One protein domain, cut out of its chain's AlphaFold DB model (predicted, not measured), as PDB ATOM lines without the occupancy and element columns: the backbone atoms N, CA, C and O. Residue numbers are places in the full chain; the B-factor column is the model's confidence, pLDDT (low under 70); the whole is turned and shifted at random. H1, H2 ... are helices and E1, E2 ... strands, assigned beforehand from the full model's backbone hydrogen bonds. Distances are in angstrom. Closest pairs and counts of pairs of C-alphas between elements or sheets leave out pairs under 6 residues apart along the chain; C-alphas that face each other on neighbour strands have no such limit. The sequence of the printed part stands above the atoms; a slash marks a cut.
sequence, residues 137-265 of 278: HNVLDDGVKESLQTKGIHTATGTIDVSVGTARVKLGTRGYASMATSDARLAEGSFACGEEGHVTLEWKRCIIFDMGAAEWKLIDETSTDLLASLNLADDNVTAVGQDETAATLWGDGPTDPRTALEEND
ATOM      1  N   HIS A 137     315.796 339.295 365.984       85.88
ATOM      2  CA  HIS A 137     315.119 340.358 366.740       85.88
ATOM      3  C   HIS A 137     316.056 341.501 367.178       85.88
ATOM      4  O   HIS A 137     315.587 342.546 367.625       85.88
ATOM      5  N   ASN A 138     317.379 341.342 367.038       86.88
ATOM      6  CA  ASN A 138     318.333 342.401 367.370       86.88
ATOM      7  C   ASN A 138     318.196 343.598 366.422       86.88
ATOM      8  O   ASN A 138     318.482 344.716 366.853       86.88
ATOM      9  N   VAL A 139     317.758 343.358 365.179       85.94
ATOM     10  CA  VAL A 139     317.544 344.395 364.155       85.94
ATOM     11  C   VAL A 139     316.229 345.151 364.342       85.94
ATOM     12  O   VAL A 139     315.996 346.115 363.634       85.94
ATOM     13  N   LEU A 140     315.370 344.733 365.281       91.69
ATOM     14  CA  LEU A 140     314.117 345.435 365.552       91.69
ATOM     15  C   LEU A 140     314.376 346.832 366.108       91.69
ATOM     16  O   LEU A 140     315.258 347.008 366.957       91.69
ATOM     17  N   ASP A 141     313.540 347.780 365.710       93.44
ATOM     18  CA  ASP A 141     313.539 349.127 366.258       93.44
ATOM     19  C   ASP A 141     313.235 349.125 367.759       93.44
ATOM     20  O   ASP A 141     312.526 348.259 368.289       93.44
ATOM     21  N   ASP A 142     313.745 350.139 368.458       92.06
ATOM     22  CA  ASP A 142     313.552 350.280 369.902       92.06
ATOM     23  C   ASP A 142     312.064 350.388 370.273       92.06
ATOM     24  O   ASP A 142     311.648 349.802 371.270       92.06
ATOM     25  N   GLY A 143     311.239 351.023 369.430       93.94
ATOM     26  CA  GLY A 143     309.788 351.096 369.636       93.94
ATOM     27  C   GLY A 143     309.095 349.728 369.570       93.94
ATOM     28  O   GLY A 143     308.205 349.437 370.371       93.94
ATOM     29  N   VAL A 144     309.542 348.839 368.675       95.19
ATOM     30  CA  VAL A 144     309.024 347.463 368.596       95.19
ATOM     31  C   VAL A 144     309.463 346.672 369.827       95.19
ATOM     32  O   VAL A 144     308.652 345.981 370.444       95.19
ATOM     33  N   LYS A 145     310.736 346.796 370.225       92.50
ATOM     34  CA  LYS A 145     311.276 346.149 371.432       92.50
ATOM     35  C   LYS A 145     310.539 346.600 372.698       92.50
ATOM     36  O   LYS A 145     310.223 345.757 373.536       92.50
ATOM     37  N   GLU A 146     310.227 347.888 372.819       92.69
ATOM     38  CA  GLU A 146     309.461 348.454 373.936       92.69
ATOM     39  C   GLU A 146     308.007 347.954 373.950       92.69
ATOM     40  O   GLU A 146     307.497 347.564 375.006       92.69
ATOM     41  N   SER A 147     307.356 347.874 372.781       95.25
ATOM     42  CA  SER A 147     306.014 347.290 372.643       95.25
ATOM     43  C   SER A 147     305.995 345.824 373.092       95.25
ATOM     44  O   SER A 147     305.194 345.438 373.950       95.25
ATOM     45  N   LEU A 148     306.943 345.013 372.608       93.81
ATOM     46  CA  LEU A 148     307.105 343.615 373.022       93.81
ATOM     47  C   LEU A 148     307.345 343.492 374.532       93.81
ATOM     48  O   LEU A 148     306.711 342.667 375.192       93.81
ATOM     49  N   GLN A 149     308.208 344.336 375.099       92.19
ATOM     50  CA  GLN A 149     308.483 344.344 376.532       92.19
ATOM     51  C   GLN A 149     307.233 344.683 377.357       92.19
ATOM     52  O   GLN A 149     306.966 344.008 378.351       92.19
ATOM     53  N   THR A 150     306.450 345.677 376.932       93.50
ATOM     54  CA  THR A 150     305.191 346.079 377.586       93.50
ATOM     55  C   THR A 150     304.160 344.950 377.564       93.50
ATOM     56  O   THR A 150     303.457 344.726 378.548       93.50
ATOM     57  N   LYS A 151     304.135 344.170 376.479       93.69
ATOM     58  CA  LYS A 151     303.302 342.968 376.321       93.69
ATOM     59  C   LYS A 151     303.826 341.749 377.091       93.69
ATOM     60  O   LYS A 151     303.191 340.698 377.062       93.69
ATOM     61  N   GLY A 152     304.977 341.849 377.762       90.38
ATOM     62  CA  GLY A 152     305.610 340.731 378.470       90.38
ATOM     63  C   GLY A 152     306.290 339.707 377.553       90.38
ATOM     64  O   GLY A 152     306.571 338.587 377.981       90.38
ATOM     65  N   ILE A 153     306.567 340.072 376.298       90.25
ATOM     66  CA  ILE A 153     307.234 339.227 375.306       90.25
ATOM     67  C   ILE A 153     308.745 339.472 375.384       90.25
ATOM     68  O   ILE A 153     309.250 340.544 375.053       90.25
ATOM     69  N   HIS A 154     309.495 338.463 375.825       83.75
ATOM     70  CA  HIS A 154     310.944 338.572 375.999       83.75
ATOM     71  C   HIS A 154     311.714 338.110 374.760       83.75
ATOM     72  O   HIS A 154     311.557 336.980 374.302       83.75
ATOM     73  N   THR A 155     312.647 338.935 374.287       83.88
ATOM     74  CA  THR A 155     313.405 338.669 373.054       83.88
ATOM     75  C   THR A 155     314.779 338.022 373.289       83.88
ATOM     76  O   THR A 155     315.451 337.624 372.354       83.88
ATOM     77  N   ALA A 156     315.214 337.767 374.525       74.75
ATOM     78  CA  ALA A 156     316.610 337.401 374.826       74.75
ATOM     79  C   ALA A 156     317.133 336.050 374.273       74.75
ATOM     80  O   ALA A 156     318.333 335.793 374.343       74.75
ATOM     81  N   THR A 157     316.273 335.160 373.762       75.94
ATOM     82  CA  THR A 157     316.658 333.763 373.438       75.94
ATOM     83  C   THR A 157     316.741 333.446 371.945       75.94
ATOM     84  O   THR A 157     316.849 332.282 371.566       75.94
ATOM     85  N   GLY A 158     316.649 334.464 371.079       83.06
ATOM     86  CA  GLY A 158     316.590 334.257 369.624       83.06
ATOM     87  C   GLY A 158     315.305 333.568 369.160       83.06
ATOM     88  O   GLY A 158     315.215 333.125 368.021       83.06
ATOM     89  N   THR A 159     314.340 333.441 370.066       87.56
ATOM     90  CA  THR A 159     313.024 332.858 369.856       87.56
ATOM     91  C   THR A 159     312.010 333.755 370.539       87.56
ATOM     92  O   THR A 159     312.239 334.148 371.687       87.56
ATOM     93  N   ILE A 160     310.917 334.039 369.845       90.75
ATOM     94  CA  ILE A 160     309.779 334.809 370.332       90.75
ATOM     95  C   ILE A 160     308.527 333.962 370.110       90.75
ATOM     96  O   ILE A 160     308.319 333.447 369.014       90.75
ATOM     97  N   ASP A 161     307.726 333.806 371.159       90.19
ATOM     98  CA  ASP A 161     306.457 333.086 371.132       90.19
ATOM     99  C   ASP A 161     305.342 334.130 371.339       90.19
ATOM    100  O   ASP A 161     305.380 334.876 372.323       90.19
ATOM    101  N   VAL A 162     304.385 334.217 370.413       92.88
ATOM    102  CA  VAL A 162     303.287 335.201 370.436       92.88
ATOM    103  C   VAL A 162     301.937 334.556 370.152       92.88
ATOM    104  O   VAL A 162     301.857 333.544 369.456       92.88
ATOM    105  N   SER A 163     300.879 335.183 370.652       93.00
ATOM    106  CA  SER A 163     299.490 334.866 370.324       93.00
ATOM    107  C   SER A 163     298.896 336.005 369.490       93.00
ATOM    108  O   SER A 163     299.030 337.175 369.851       93.00
ATOM    109  N   VAL A 164     298.263 335.658 368.366       92.94
ATOM    110  CA  VAL A 164     297.607 336.570 367.418       92.94
ATOM    111  C   VAL A 164     296.236 336.001 367.069       92.94
ATOM    112  O   VAL A 164     296.123 335.004 366.353       92.94
ATOM    113  N   GLY A 165     295.175 336.615 367.593       89.94
ATOM    114  CA  GLY A 165     293.820 336.079 367.457       89.94
ATOM    115  C   GLY A 165     293.721 334.659 368.026       89.94
ATOM    116  O   GLY A 165     293.957 334.445 369.211       89.94
ATOM    117  N   THR A 166     293.379 333.688 367.179       87.75
ATOM    118  CA  THR A 166     293.287 332.258 367.530       87.75
ATOM    119  C   THR A 166     294.577 331.476 367.282       87.75
ATOM    120  O   THR A 166     294.631 330.274 367.562       87.75
ATOM    121  N   ALA A 167     295.600 332.126 366.727       91.00
ATOM    122  CA  ALA A 167     296.862 331.509 366.364       91.00
ATOM    123  C   ALA A 167     297.928 331.784 367.421       91.00
ATOM    124  O   ALA A 167     298.096 332.907 367.892       91.00
ATOM    125  N   ARG A 168     298.721 330.766 367.730       91.75
ATOM    126  CA  ARG A 168     300.001 330.920 368.410       91.75
ATOM    127  C   ARG A 168     301.119 330.695 367.438       91.75
ATOM    128  O   ARG A 168     301.148 329.668 366.765       91.75
ATOM    129  N   VAL A 169     302.058 331.620 367.414       93.25
ATOM    130  CA  VAL A 169     303.173 331.622 366.484       93.25
ATOM    131  C   VAL A 169     304.463 331.654 367.274       93.25
ATOM    132  O   VAL A 169     304.668 332.489 368.153       93.25
ATOM    133  N   LYS A 170     305.360 330.742 366.932       93.12
ATOM    134  CA  LYS A 170     306.733 330.741 367.400       93.12
ATOM    135  C   LYS A 170     307.645 331.149 366.260       93.12
ATOM    136  O   LYS A 170     307.729 330.457 365.249       93.12
ATOM    137  N   LEU A 171     308.374 332.232 366.487       93.12
ATOM    138  CA  LEU A 171     309.427 332.755 365.631       93.12
ATOM    139  C   LEU A 171     310.765 332.323 366.222       93.12
ATOM    140  O   LEU A 171     311.234 332.878 367.216       93.12
ATOM    141  N   GLY A 172     311.343 331.265 365.668       89.31
ATOM    142  CA  GLY A 172     312.557 330.624 366.152       89.31
ATOM    143  C   GLY A 172     313.851 331.256 365.644       89.31
ATOM    144  O   GLY A 172     313.890 332.293 364.983       89.31
ATOM    145  N   THR A 173     314.961 330.592 365.955       85.81
ATOM    146  CA  THR A 173     316.275 330.958 365.422       85.81
ATOM    147  C   THR A 173     316.381 330.604 363.939       85.81
ATOM    148  O   THR A 173     315.767 329.638 363.497       85.81
ATOM    149  N   ARG A 174     317.246 331.310 363.199       82.31
ATOM    150  CA  ARG A 174     317.561 331.017 361.782       82.31
ATOM    151  C   ARG A 174     316.350 331.106 360.837       82.31
ATOM    152  O   ARG A 174     316.364 330.469 359.792       82.31
ATOM    153  N   GLY A 175     315.331 331.886 361.199       86.56
ATOM    154  CA  GLY A 175     314.158 332.106 360.350       86.56
ATOM    155  C   GLY A 175     313.135 330.971 360.376       86.56
ATOM    156  O   GLY A 175     312.246 330.971 359.541       86.56
ATOM    157  N   TYR A 176     313.235 330.009 361.298       91.88
ATOM    158  CA  TYR A 176     312.223 328.958 361.455       91.88
ATOM    159  C   TYR A 176     310.950 329.499 362.114       91.88
ATOM    160  O   TYR A 176     311.036 330.139 363.164       91.88
ATOM    161  N   ALA A 177     309.782 329.182 361.563       93.50
ATOM    162  CA  ALA A 177     308.484 329.490 362.150       93.50
ATOM    163  C   ALA A 177     307.647 328.227 362.357       93.50
ATOM    164  O   ALA A 177     307.692 327.287 361.567       93.50
ATOM    165  N   SER A 178     306.840 328.235 363.415       94.06
ATOM    166  CA  SER A 178     305.815 327.215 363.649       94.06
ATOM    167  C   SER A 178     304.566 327.856 364.234       94.06
ATOM    168  O   SER A 178     304.673 328.830 364.983       94.06
ATOM    169  N   MET A 179     303.395 327.319 363.908       93.50
ATOM    170  CA  MET A 179     302.108 327.850 364.336       93.50
ATOM    171  C   MET A 179     301.164 326.745 364.799       93.50
ATOM    172  O   MET A 179     301.193 325.631 364.279       93.50
ATOM    173  N   ALA A 180     300.315 327.080 365.769       92.31
ATOM    174  CA  ALA A 180     299.172 326.279 366.182       92.31
ATOM    175  C   ALA A 180     297.932 327.161 366.340       92.31
ATOM    176  O   ALA A 180     298.004 328.191 367.004       92.31
ATOM    177  N   THR A 181     296.800 326.763 365.768       91.69
ATOM    178  CA  THR A 181     295.538 327.518 365.837       91.69
ATOM    179  C   THR A 181     294.498 326.796 366.688       91.69
ATOM    180  O   THR A 181     294.570 325.578 366.851       91.69
ATOM    181  N   SER A 182     293.511 327.513 367.230       89.25
ATOM    182  CA  SER A 182     292.441 326.910 368.048       89.25
ATOM    183  C   SER A 182     291.537 325.931 367.288       89.25
ATOM    184  O   SER A 182     290.918 325.076 367.909       89.25
ATOM    185  N   ASP A 183     291.470 326.017 365.959       89.44
ATOM    186  CA  ASP A 183     290.756 325.072 365.085       89.44
ATOM    187  C   ASP A 183     291.612 323.852 364.693       89.44
ATOM    188  O   ASP A 183     291.356 323.202 363.683       89.44
ATOM    189  N   ALA A 184     292.624 323.533 365.508       91.25
ATOM    190  CA  ALA A 184     293.478 322.357 365.370       91.25
ATOM    191  C   ALA A 184     294.231 322.278 364.033       91.25
ATOM    192  O   ALA A 184     294.358 321.204 363.444       91.25
ATOM    193  N   ARG A 185     294.788 323.408 363.577       91.88
ATOM    194  CA  ARG A 185     295.800 323.430 362.512       91.88
ATOM    195  C   ARG A 185     297.183 323.615 363.106       91.88
ATOM    196  O   ARG A 185     297.370 324.392 364.045       91.88
ATOM    197  N   LEU A 186     298.154 322.922 362.529       93.06
ATOM    198  CA  LEU A 186     299.572 323.093 362.807       93.06
ATOM    199  C   LEU A 186     300.297 323.376 361.502       93.06
ATOM    200  O   LEU A 186     300.040 322.716 360.499       93.06
ATOM    201  N   ALA A 187     301.213 324.335 361.534       93.81
ATOM    202  CA  ALA A 187     302.028 324.683 360.383       93.81
ATOM    203  C   ALA A 187     303.480 324.903 360.795       93.81
ATOM    204  O   ALA A 187     303.756 325.396 361.892       93.81
ATOM    205  N   GLU A 188     304.407 324.577 359.904       93.69
ATOM    206  CA  GLU A 188     305.804 324.980 360.017       93.69
ATOM    207  C   GLU A 188     306.318 325.565 358.711       93.69
ATOM    208  O   GLU A 188     305.805 325.282 357.626       93.69
ATOM    209  N   GLY A 189     307.348 326.392 358.818       93.12
ATOM    210  CA  GLY A 189     307.894 327.073 357.666       93.12
ATOM    211  C   GLY A 189     309.009 328.036 358.016       93.12
ATOM    212  O   GLY A 189     309.713 327.881 359.019       93.12
ATOM    213  N   SER A 190     309.171 329.033 357.160       93.06
ATOM    214  CA  SER A 190     310.123 330.119 357.332       93.06
ATOM    215  C   SER A 190     309.427 331.433 357.659       93.06
ATOM    216  O   SER A 190     308.240 331.618 357.401       93.06
ATOM    217  N   PHE A 191     310.183 332.369 358.221       95.06
ATOM    218  CA  PHE A 191     309.767 333.757 358.319       95.06
ATOM    219  C   PHE A 191     310.910 334.709 357.977       95.06
ATOM    220  O   PHE A 191     312.090 334.400 358.164       95.06
ATOM    221  N   ALA A 192     310.527 335.902 357.538       90.19
ATOM    222  CA  ALA A 192     311.383 337.075 357.473       90.19
ATOM    223  C   ALA A 192     310.800 338.161 358.380       90.19
ATOM    224  O   ALA A 192     309.583 338.251 358.531       90.19
ATOM    225  N   CYS A 193     311.655 338.978 358.993       92.62
ATOM    226  CA  CYS A 193     311.227 340.078 359.850       92.62
ATOM    227  C   CYS A 193     312.040 341.336 359.532       92.62
ATOM    228  O   CYS A 193     313.269 341.270 359.489       92.62
ATOM    229  N   GLY A 194     311.346 342.446 359.278       88.38
ATOM    230  CA  GLY A 194     311.950 343.767 359.101       88.38
ATOM    231  C   GLY A 194     312.177 344.496 360.429       88.38
ATOM    232  O   GLY A 194     311.646 344.093 361.462       88.38
ATOM    233  N   GLU A 195     312.938 345.590 360.390       91.00
ATOM    234  CA  GLU A 195     313.282 346.409 361.570       91.00
ATOM    235  C   GLU A 195     312.029 346.990 362.257       91.00
ATOM    236  O   GLU A 195     311.916 346.959 363.483       91.00
ATOM    237  N   GLU A 196     311.013 347.352 361.466       91.00
ATOM    238  CA  GLU A 196     309.712 347.859 361.932       91.00
ATOM    239  C   GLU A 196     308.815 346.787 362.593       91.00
ATOM    240  O   GLU A 196     307.683 347.066 362.982       91.00
ATOM    241  N   GLY A 197     309.282 345.536 362.710       92.56
ATOM    242  CA  GLY A 197     308.528 344.446 363.337       92.56
ATOM    243  C   GLY A 197     307.533 343.736 362.420       92.56
ATOM    244  O   GLY A 197     306.847 342.819 362.876       92.56
ATOM    245  N   HIS A 198     307.478 344.096 361.134       96.00
ATOM    246  CA  HIS A 198     306.695 343.371 360.134       96.00
ATOM    247  C   HIS A 198     307.301 341.988 359.878       96.00
ATOM    248  O   HIS A 198     308.451 341.868 359.447       96.00
ATOM    249  N   VAL A 199     306.516 340.944 360.123       96.38
ATOM    250  CA  VAL A 199     306.881 339.541 359.934       96.38
ATOM    251  C   VAL A 199     306.086 338.969 358.767       96.38
ATOM    252  O   VAL A 199     304.859 339.022 358.770       96.38
ATOM    253  N   THR A 200     306.783 338.369 357.806       96.00
ATOM    254  CA  THR A 200     306.187 337.596 356.705       96.00
ATOM    255  C   THR A 200     306.443 336.115 356.947       96.00
ATOM    256  O   THR A 200     307.579 335.734 357.228       96.00
ATOM    257  N   LEU A 201     305.401 335.295 356.834       94.69
ATOM    258  CA  LEU A 201     305.414 333.860 357.102       94.69
ATOM    259  C   LEU A 201     305.237 333.087 355.796       94.69
ATOM    260  O   LEU A 201     304.368 333.399 354.986       94.69
ATOM    261  N   GLU A 202     306.059 332.063 355.615       93.44
ATOM    262  CA  GLU A 202     306.022 331.156 354.473       93.44
ATOM    263  C   GLU A 202     305.909 329.726 355.003       93.44
ATOM    264  O   GLU A 202     306.897 329.126 355.438       93.44
ATOM    265  N   TRP A 203     304.685 329.202 355.022       93.06
ATOM    266  CA  TRP A 203     304.388 327.853 355.495       93.06
ATOM    267  C   TRP A 203     304.765 326.822 354.437       93.06
ATOM    268  O   TRP A 203     304.491 327.026 353.264       93.06
ATOM    269  N   LYS A 204     305.397 325.728 354.865       91.00
ATOM    270  CA  LYS A 204     305.876 324.646 353.986       91.00
ATOM    271  C   LYS A 204     305.167 323.325 354.227       91.00
ATOM    272  O   LYS A 204     305.097 322.478 353.346       91.00
ATOM    273  N   ARG A 205     304.720 323.097 355.463       91.62
ATOM    274  CA  ARG A 205     303.985 321.891 355.842       91.62
ATOM    275  C   ARG A 205     302.882 322.263 356.798       91.62
ATOM    276  O   ARG A 205     303.118 323.009 357.750       91.62
ATOM    277  N   CYS A 206     301.706 321.705 356.551       94.19
ATOM    278  CA  CYS A 206     300.515 321.973 357.334       94.19
ATOM    279  C   CYS A 206     299.772 320.670 357.611       94.19
ATOM    280  O   CYS A 206     299.590 319.852 356.709       94.19
ATOM    281  N   ILE A 207     299.319 320.487 358.848       93.12
ATOM    282  CA  ILE A 207     298.379 319.427 359.213       93.12
ATOM    283  C   ILE A 207     297.147 320.028 359.888       93.12
ATOM    284  O   ILE A 207     297.241 321.032 360.594       93.12
ATOM    285  N   ILE A 208     295.995 319.399 359.689       93.44
ATOM    286  CA  ILE A 208     294.742 319.717 360.383       93.44
ATOM    287  C   ILE A 208     294.181 318.462 361.027       93.44
ATOM    288  O   ILE A 208     294.299 317.366 360.476       93.44
ATOM    289  N   PHE A 209     293.559 318.620 362.186       93.06
ATOM    290  CA  PHE A 209     292.807 317.540 362.791       93.06
ATOM    291  C   PHE A 209     291.403 317.442 362.187       93.06
ATOM    292  O   PHE A 209     290.595 318.368 362.279       93.06
ATOM    293  N   ASP A 210     291.101 316.297 361.586       90.81
ATOM    294  CA  ASP A 210     289.765 315.958 361.114       90.81
ATOM    295  C   ASP A 210     288.936 315.420 362.287       90.81
ATOM    296  O   ASP A 210     289.143 314.300 362.751       90.81
ATOM    297  N   MET A 211     287.969 316.214 362.753       86.62
ATOM    298  CA  MET A 211     287.083 315.831 363.859       86.62
ATOM    299  C   MET A 211     286.201 314.615 363.544       86.62
ATOM    300  O   MET A 211     285.800 313.907 364.465       86.62
ATOM    301  N   GLY A 212     285.868 314.375 362.272       87.00
ATOM    302  CA  GLY A 212     285.025 313.253 361.862       87.00
ATOM    303  C   GLY A 212     285.790 311.933 361.828       87.00
ATOM    304  O   GLY A 212     285.259 310.903 362.238       87.00
ATOM    305  N   ALA A 213     287.041 311.973 361.371       88.69
ATOM    306  CA  ALA A 213     287.923 310.808 361.322       88.69
ATOM    307  C   ALA A 213     288.791 310.633 362.586       88.69
ATOM    308  O   ALA A 213     289.406 309.584 362.764       88.69
ATOM    309  N   ALA A 214     288.809 311.631 363.474       90.31
ATOM    310  CA  ALA A 214     289.654 311.700 364.666       90.31
ATOM    311  C   ALA A 214     291.157 311.517 364.363       90.31
ATOM    312  O   ALA A 214     291.896 310.914 365.146       90.31
ATOM    313  N   GLU A 215     291.611 312.050 363.226       92.88
ATOM    314  CA  GLU A 215     292.973 311.876 362.715       92.88
ATOM    315  C   GLU A 215     293.574 313.196 362.216       92.88
ATOM    316  O   GLU A 215     292.868 314.094 361.754       92.88
ATOM    317  N   TRP A 216     294.898 313.308 362.289       93.19
ATOM    318  CA  TRP A 216     295.641 314.425 361.709       93.19
ATOM    319  C   TRP A 216     295.938 314.153 360.236       93.19
ATOM    320  O   TRP A 216     296.462 313.094 359.894       93.19
ATOM    321  N   LYS A 217     295.644 315.120 359.367       93.56
ATOM    322  CA  LYS A 217     295.841 315.016 357.917       93.56
ATOM    323  C   LYS A 217     296.775 316.095 357.418       93.56
ATOM    324  O   LYS A 217     296.603 317.259 357.776       93.56
ATOM    325  N   LEU A 218     297.706 315.712 356.546       93.12
ATOM    326  CA  LEU A 218     298.482 316.659 355.754       93.12
ATOM    327  C   LEU A 218     297.556 317.396 354.787       93.12
ATOM    328  O   LEU A 218     296.706 316.785 354.137       93.12
ATOM    329  N   ILE A 219     297.729 318.709 354.701       90.19
ATOM    330  CA  ILE A 219     296.986 319.577 353.792       90.19
ATOM    331  C   ILE A 219     297.951 320.462 353.021       90.19
ATOM    332  O   ILE A 219     299.013 320.831 353.524       90.19
ATOM    333  N   ASP A 220     297.558 320.793 351.795       81.19
ATOM    334  CA  ASP A 220     298.308 321.712 350.950       81.19
ATOM    335  C   ASP A 220     298.237 323.146 351.500       81.19
ATOM    336  O   ASP A 220     297.186 323.592 351.972       81.19
ATOM    337  N   GLU A 221     299.347 323.872 351.398       67.06
ATOM    338  CA  GLU A 221     299.525 325.245 351.881       67.06
ATOM    339  C   GLU A 221     298.526 326.220 351.237       67.06
ATOM    340  O   GLU A 221     297.989 327.101 351.911       67.06
ATOM    341  N   THR A 222     298.179 326.002 349.964       62.22
ATOM    342  CA  THR A 222     297.230 326.842 349.209       62.22
ATOM    343  C   THR A 222     295.768 326.663 349.626       62.22
ATOM    344  O   THR A 222     294.934 327.528 349.365       62.22
ATOM    345  N   SER A 223     295.446 325.559 350.305       61.19
ATOM    346  CA  SER A 223     294.080 325.202 350.714       61.19
ATOM    347  C   SER A 223     293.711 325.768 352.094       61.19
ATOM    348  O   SER A 223     292.685 325.419 352.686       61.19
ATOM    349  N   THR A 224     294.569 326.621 352.660       66.88
ATOM    350  CA  THR A 224     294.492 327.005 354.068       66.88
ATOM    351  C   THR A 224     294.577 328.509 354.276       66.88
ATOM    352  O   THR A 224     295.493 329.169 353.802       66.88
ATOM    353  N   ASP A 225     293.619 329.048 355.031       82.62
ATOM    354  CA  ASP A 225     293.615 330.440 355.489       82.62
ATOM    355  C   ASP A 225     294.531 330.574 356.718       82.62
ATOM    356  O   ASP A 225     294.085 330.688 357.861       82.62
ATOM    357  N   LEU A 226     295.836 330.394 356.498       89.19
ATOM    358  CA  LEU A 226     296.856 330.515 357.539       89.19
ATOM    359  C   LEU A 226     297.363 331.948 357.626       89.19
ATOM    360  O   LEU A 226     297.427 332.678 356.638       89.19
ATOM    361  N   LEU A 227     297.804 332.334 358.823       92.31
ATOM    362  CA  LEU A 227     298.389 333.645 359.058       92.31
ATOM    363  C   LEU A 227     299.649 333.824 358.195       92.31
ATOM    364  O   LEU A 227     300.668 333.185 358.445       92.31
ATOM    365  N   ALA A 228     299.577 334.692 357.188       93.44
ATOM    366  CA  ALA A 228     300.680 334.947 356.257       93.44
ATOM    367  C   ALA A 228     301.620 336.074 356.720       93.44
ATOM    368  O   ALA A 228     302.762 336.167 356.275       93.44
ATOM    369  N   SER A 229     301.150 336.959 357.599       95.50
ATOM    370  CA  SER A 229     301.954 338.054 358.145       95.50
ATOM    371  C   SER A 229     301.367 338.586 359.450       95.50
ATOM    372  O   SER A 229     300.193 338.369 359.744       95.50
ATOM    373  N   LEU A 230     302.198 339.263 360.237       96.38
ATOM    374  CA  LEU A 230     301.810 339.992 361.446       96.38
ATOM    375  C   LEU A 230     302.799 341.134 361.689       96.38
ATOM    376  O   LEU A 230     303.945 341.053 361.244       96.38
ATOM    377  N   ASN A 231     302.405 342.162 362.438       96.69
ATOM    378  CA  ASN A 231     303.348 343.150 362.952       96.69
ATOM    379  C   ASN A 231     303.485 343.003 364.471       96.69
ATOM    380  O   ASN A 231     302.514 343.105 365.211       96.69
ATOM    381  N   LEU A 232     304.712 342.768 364.941       96.31
ATOM    382  CA  LEU A 232     305.031 342.569 366.360       96.31
ATOM    383  C   LEU A 232     304.629 343.759 367.252       96.31
ATOM    384  O   LEU A 232     304.385 343.583 368.452       96.31
ATOM    385  N   ALA A 233     304.552 344.962 366.681       94.81
ATOM    386  CA  ALA A 233     304.130 346.160 367.391       94.81
ATOM    387  C   ALA A 233     302.609 346.222 367.627       94.81
ATOM    388  O   ALA A 233     302.202 346.854 368.603       94.81
ATOM    389  N   ASP A 234     301.789 345.516 366.842       96.25
ATOM    390  CA  ASP A 234     300.323 345.629 366.872       96.25
ATOM    391  C   ASP A 234     299.704 345.120 368.180       96.25
ATOM    392  O   ASP A 234     300.117 344.098 368.730       96.25
ATOM    393  N   ASP A 235     298.661 345.795 368.665       94.31
ATOM    394  CA  ASP A 235     297.981 345.476 369.933       94.31
ATOM    395  C   ASP A 235     297.351 344.073 369.970       94.31
ATOM    396  O   ASP A 235     297.148 343.504 371.043       94.31
ATOM    397  N   ASN A 236     297.049 343.493 368.806       94.19
ATOM    398  CA  ASN A 236     296.524 342.131 368.693       94.19
ATOM    399  C   ASN A 236     297.604 341.045 368.878       94.19
ATOM    400  O   ASN A 236     297.254 339.873 369.027       94.19
ATOM    401  N   VAL A 237     298.891 341.419 368.881       95.50
ATOM    402  CA  VAL A 237     300.013 340.539 369.212       95.50
ATOM    403  C   VAL A 237     300.233 340.578 370.714       95.50
ATOM    404  O   VAL A 237     300.538 341.622 371.287       95.50
ATOM    405  N   THR A 238     300.112 339.425 371.360       93.94
ATOM    406  CA  THR A 238     300.194 339.290 372.820       93.94
ATOM    407  C   THR A 238     301.172 338.188 373.221       93.94
ATOM    408  O   THR A 238     301.540 337.336 372.409       93.94
ATOM    409  N   ALA A 239     301.645 338.212 374.469       91.44
ATOM    410  CA  ALA A 239     302.448 337.115 374.999       91.44
ATOM    411  C   ALA A 239     301.609 335.841 375.140       91.44
ATOM    412  O   ALA A 239     300.468 335.889 375.597       91.44
ATOM    413  N   VAL A 240     302.219 334.698 374.825       87.31
ATOM    414  CA  VAL A 240     301.627 333.388 375.115       87.31
ATOM    415  C   VAL A 240     301.448 333.246 376.628       87.31
ATOM    416  O   VAL A 240     302.403 333.408 377.397       87.31
ATOM    417  N   GLY A 241     300.223 332.949 377.061       80.44
ATOM    418  CA  GLY A 241     299.890 332.821 378.481       80.44
ATOM    419  C   GLY A 241     300.610 331.642 379.150       80.44
ATOM    420  O   GLY A 241     300.935 330.643 378.512       80.44
ATOM    421  N   GLN A 242     300.843 331.714 380.466       72.19
ATOM    422  CA  GLN A 242     301.486 330.608 381.202       72.19
ATOM    423  C   GLN A 242     300.612 329.348 381.265       72.19
ATOM    424  O   GLN A 242     301.138 328.236 381.225       72.19
ATOM    425  N   ASP A 243     299.296 329.536 381.317       73.19
ATOM    426  CA  ASP A 243     298.307 328.453 381.323       73.19
ATOM    427  C   ASP A 243     297.931 328.008 379.908       73.19
ATOM    428  O   ASP A 243     297.212 327.031 379.711       73.19
ATOM    429  N   GLU A 244     298.435 328.716 378.902       74.31
ATOM    430  CA  GLU A 244     298.136 328.470 377.512       74.31
ATOM    431  C   GLU A 244     298.907 327.201 377.071       74.31
ATOM    432  O   GLU A 244     300.101 327.219 376.775       74.31
ATOM    433  N   THR A 245     298.213 326.067 376.995       77.56
ATOM    434  CA  THR A 245     298.731 324.744 376.597       77.56
ATOM    435  C   THR A 245     297.950 324.172 375.412       77.56
ATOM    436  O   THR A 245     297.005 324.796 374.937       77.56
ATOM    437  N   ALA A 246     298.325 322.983 374.919       77.44
ATOM    438  CA  ALA A 246     297.535 322.262 373.914       77.44
ATOM    439  C   ALA A 246     296.119 321.955 374.415       77.44
ATOM    440  O   ALA A 246     295.151 322.173 373.694       77.44
ATOM    441  N   ALA A 247     296.005 321.556 375.683       77.06
ATOM    442  CA  ALA A 247     294.723 321.285 376.319       77.06
ATOM    443  C   ALA A 247     293.864 322.547 376.462       77.06
ATOM    444  O   ALA A 247     292.657 322.482 376.296       77.06
ATOM    445  N   THR A 248     294.446 323.720 376.732       80.81
ATOM    446  CA  THR A 248     293.638 324.954 376.792       80.81
ATOM    447  C   THR A 248     293.341 325.537 375.417       80.81
ATOM    448  O   THR A 248     292.371 326.273 375.284       80.81
ATOM    449  N   LEU A 249     294.174 325.254 374.409       82.50
ATOM    450  CA  LEU A 249     293.947 325.725 373.044       82.50
ATOM    451  C   LEU A 249     292.853 324.914 372.345       82.50
ATOM    452  O   LEU A 249     292.072 325.486 371.590       82.50
ATOM    453  N   TRP A 250     292.794 323.605 372.600       86.56
ATOM    454  CA  TRP A 250     291.880 322.706 371.899       86.56
ATOM    455  C   TRP A 250     290.868 321.973 372.793       86.56
ATOM    456  O   TRP A 250     290.026 321.235 372.282       86.56
ATOM    457  N   GLY A 251     290.922 322.157 374.114       81.94
ATOM    458  CA  GLY A 251     290.069 321.443 375.066       81.94
ATOM    459  C   GLY A 251     290.334 319.935 375.066       81.94
ATOM    460  O   GLY A 251     291.475 319.490 374.943       81.94
ATOM    461  N   ASP A 252     289.250 319.160 375.135       71.62
ATOM    462  CA  ASP A 252     289.241 317.698 374.962       71.62
ATOM    463  C   ASP A 252     289.356 317.267 373.482       71.62
ATOM    464  O   ASP A 252     289.009 316.138 373.138       71.62
ATOM    465  N   GLY A 253     289.757 318.182 372.591       71.38
ATOM    466  CA  GLY A 253     289.760 317.994 371.143       71.38
ATOM    467  C   GLY A 253     290.867 317.064 370.609       71.38
ATOM    468  O   GLY A 253     290.951 315.905 371.005       71.38
ATOM    469  N   PRO A 254     291.672 317.517 369.632       79.44
ATOM    470  CA  PRO A 254     292.520 316.675 368.805       79.44
ATOM    471  C   PRO A 254     293.470 315.798 369.624       79.44
ATOM    472  O   PRO A 254     294.031 316.215 370.641       79.44
ATOM    473  N   THR A 255     293.677 314.572 369.139       83.38
ATOM    474  CA  THR A 255     294.653 313.638 369.712       83.38
ATOM    475  C   THR A 255     296.073 314.207 369.613       83.38
ATOM    476  O   THR A 255     296.328 315.157 368.871       83.38
ATOM    477  N   ASP A 256     297.022 313.652 370.374       86.81
ATOM    478  CA  ASP A 256     298.413 314.130 370.379       86.81
ATOM    479  C   ASP A 256     299.005 314.134 368.947       86.81
ATOM    480  O   ASP A 256     299.145 313.065 368.350       86.81
ATOM    481  N   PRO A 257     299.386 315.302 368.388       89.19
ATOM    482  CA  PRO A 257     299.858 315.410 367.008       89.19
ATOM    483  C   PRO A 257     301.243 314.803 366.774       89.19
ATOM    484  O   PRO A 257     301.681 314.750 365.631       89.19
ATOM    485  N   ARG A 258     301.975 314.382 367.819       87.25
ATOM    486  CA  ARG A 258     303.382 313.950 367.687       87.25
ATOM    487  C   ARG A 258     303.609 312.907 366.601       87.25
ATOM    488  O   ARG A 258     304.527 313.086 365.813       87.25
ATOM    489  N   THR A 259     302.788 311.860 366.553       88.25
ATOM    490  CA  THR A 259     302.941 310.800 365.547       88.25
ATOM    491  C   THR A 259     302.772 311.360 364.137       88.25
ATOM    492  O   THR A 259     303.624 311.134 363.289       88.25
ATOM    493  N   ALA A 260     301.740 312.176 363.910       90.56
ATOM    494  CA  ALA A 260     301.494 312.784 362.605       90.56
ATOM    495  C   ALA A 260     302.605 313.763 362.198       90.56
ATOM    496  O   ALA A 260     302.986 313.810 361.034       90.56
ATOM    497  N   LEU A 261     303.160 314.520 363.147       90.56
ATOM    498  CA  LEU A 261     304.308 315.393 362.893       90.56
ATOM    499  C   LEU A 261     305.546 314.584 362.482       90.56
ATOM    500  O   LEU A 261     306.244 314.975 361.551       90.56
ATOM    501  N   GLU A 262     305.809 313.454 363.146       89.81
ATOM    502  CA  GLU A 262     306.930 312.566 362.816       89.81
ATOM    503  C   GLU A 262     306.750 311.881 361.453       89.81
ATOM    504  O   GLU A 262     307.688 311.865 360.663       89.81
ATOM    505  N   GLU A 263     305.558 311.367 361.150       90.94
ATOM    506  CA  GLU A 263     305.246 310.698 359.876       90.94
ATOM    507  C   GLU A 263     305.269 311.642 358.668       90.94
ATOM    508  O   GLU A 263     305.481 311.194 357.544       90.94
ATOM    509  N   ASN A 264     305.064 312.942 358.894       89.25
ATOM    510  CA  ASN A 264     305.063 313.970 357.852       89.25
ATOM    511  C   ASN A 264     306.332 314.847 357.872       89.25
ATOM    512  O   ASN A 264     306.326 315.951 357.325       89.25
ATOM    513  N   ASP A 265     307.412 314.371 358.503       89.25
ATOM    514  CA  ASP A 265     308.739 315.005 358.513       89.25
ATOM    515  C   ASP A 265     308.758 316.464 359.011       89.25
ATOM    516  O   ASP A 265     309.527 317.300 358.520       89.25
TER     517      ASP A 265
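Overview. This is residues 137 to 265 of the 278 residues of the protein "Hypothetical protein" of Helicotheca tamesis (UniProt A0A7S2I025). One strongly twisted antiparallel sheet folds over into a small, partly closed barrel, with E4 and E5 bending sharply and E7 and E8 bringing its two far sides near each other. H1 sits at one end of the longest axis; at the other, the E5 and E6 hairpin reaches outward with H3 over E6, while H2 only grazes the sheet. The 129 printed residues run H1, E1 to E8, H2, H3; the sheet is branched at E5, and the class is mixed. The whole is compact, radius of gyration of the C-alphas 15.0 A, with an elongated outline of 48 by 28 by 23 A.

Arrangement. H1, residues 142 to 150, is on the sheet at a height of 10.3 A, only just over none of its strands, with 2 C-alphas each falling on E1, residues 160 to 164, E7, residues 229 to 231, and E8, residues 237 to 239. E1 to E6 form a meander, each strand the antiparallel neighbour of the one before. E1 and E2, residues 167 to 171, are a hairpin, with N 162 and O 169 2.9 A apart. E3, residues 176 to 181, lies on the other side of E2 from E1, with N 170 and O 178 2.8 A apart. E4, residues 185 to 193, pairs with E3 through N 179 and O 187, 2.8 A, and bends by 65 degrees at residue 189. E5, residues 198 to 210, pairs with E4 through N 190 and O 202, 2.9 A, and bends by 72 degrees at residue 204. On the other side of E5 from E4, E7 pairs through N 199 and O 230, 2.8 A, and E6, residues 215 to 219, through N 208 and O 217, 2.9 A. E8 pairs with E1, N 163 and O 238 2.9 A apart; the closest C-alphas of E7 and E8, Asn 231 and Val 237, are 7.6 A apart. H2, residues 246 to 250, only grazes the sheet. H3, residues 258 to 263, is over E6 at a height of 9.3 A, slantwise at 47 degrees on the local plane; their closest C-alphas, Trp 216 and Ala 260, are 6.1 A apart. In H1, H2 and H3 every O i to N i+4 pair is within hydrogen-bond range.

Along the chain. H1 begins at C-alpha 142 (313.552, 350.280, 369.902) and is 12.1 A long. E5, 32.2 A, begins at C-alpha 198 (306.695, 343.371, 360.134); E4 is 22.9 A and E3 17.3 A. H3 ends at C-alpha 263 (305.246, 310.698, 359.876).

Size, cuts and confidence. The two C-alphas farthest apart, Asp 142 and Ala 213, are 47.8 A apart. The printed part has no cut and no long link. Mean pLDDT of the printed part is 88.7; residues 221 to 224 are under 70.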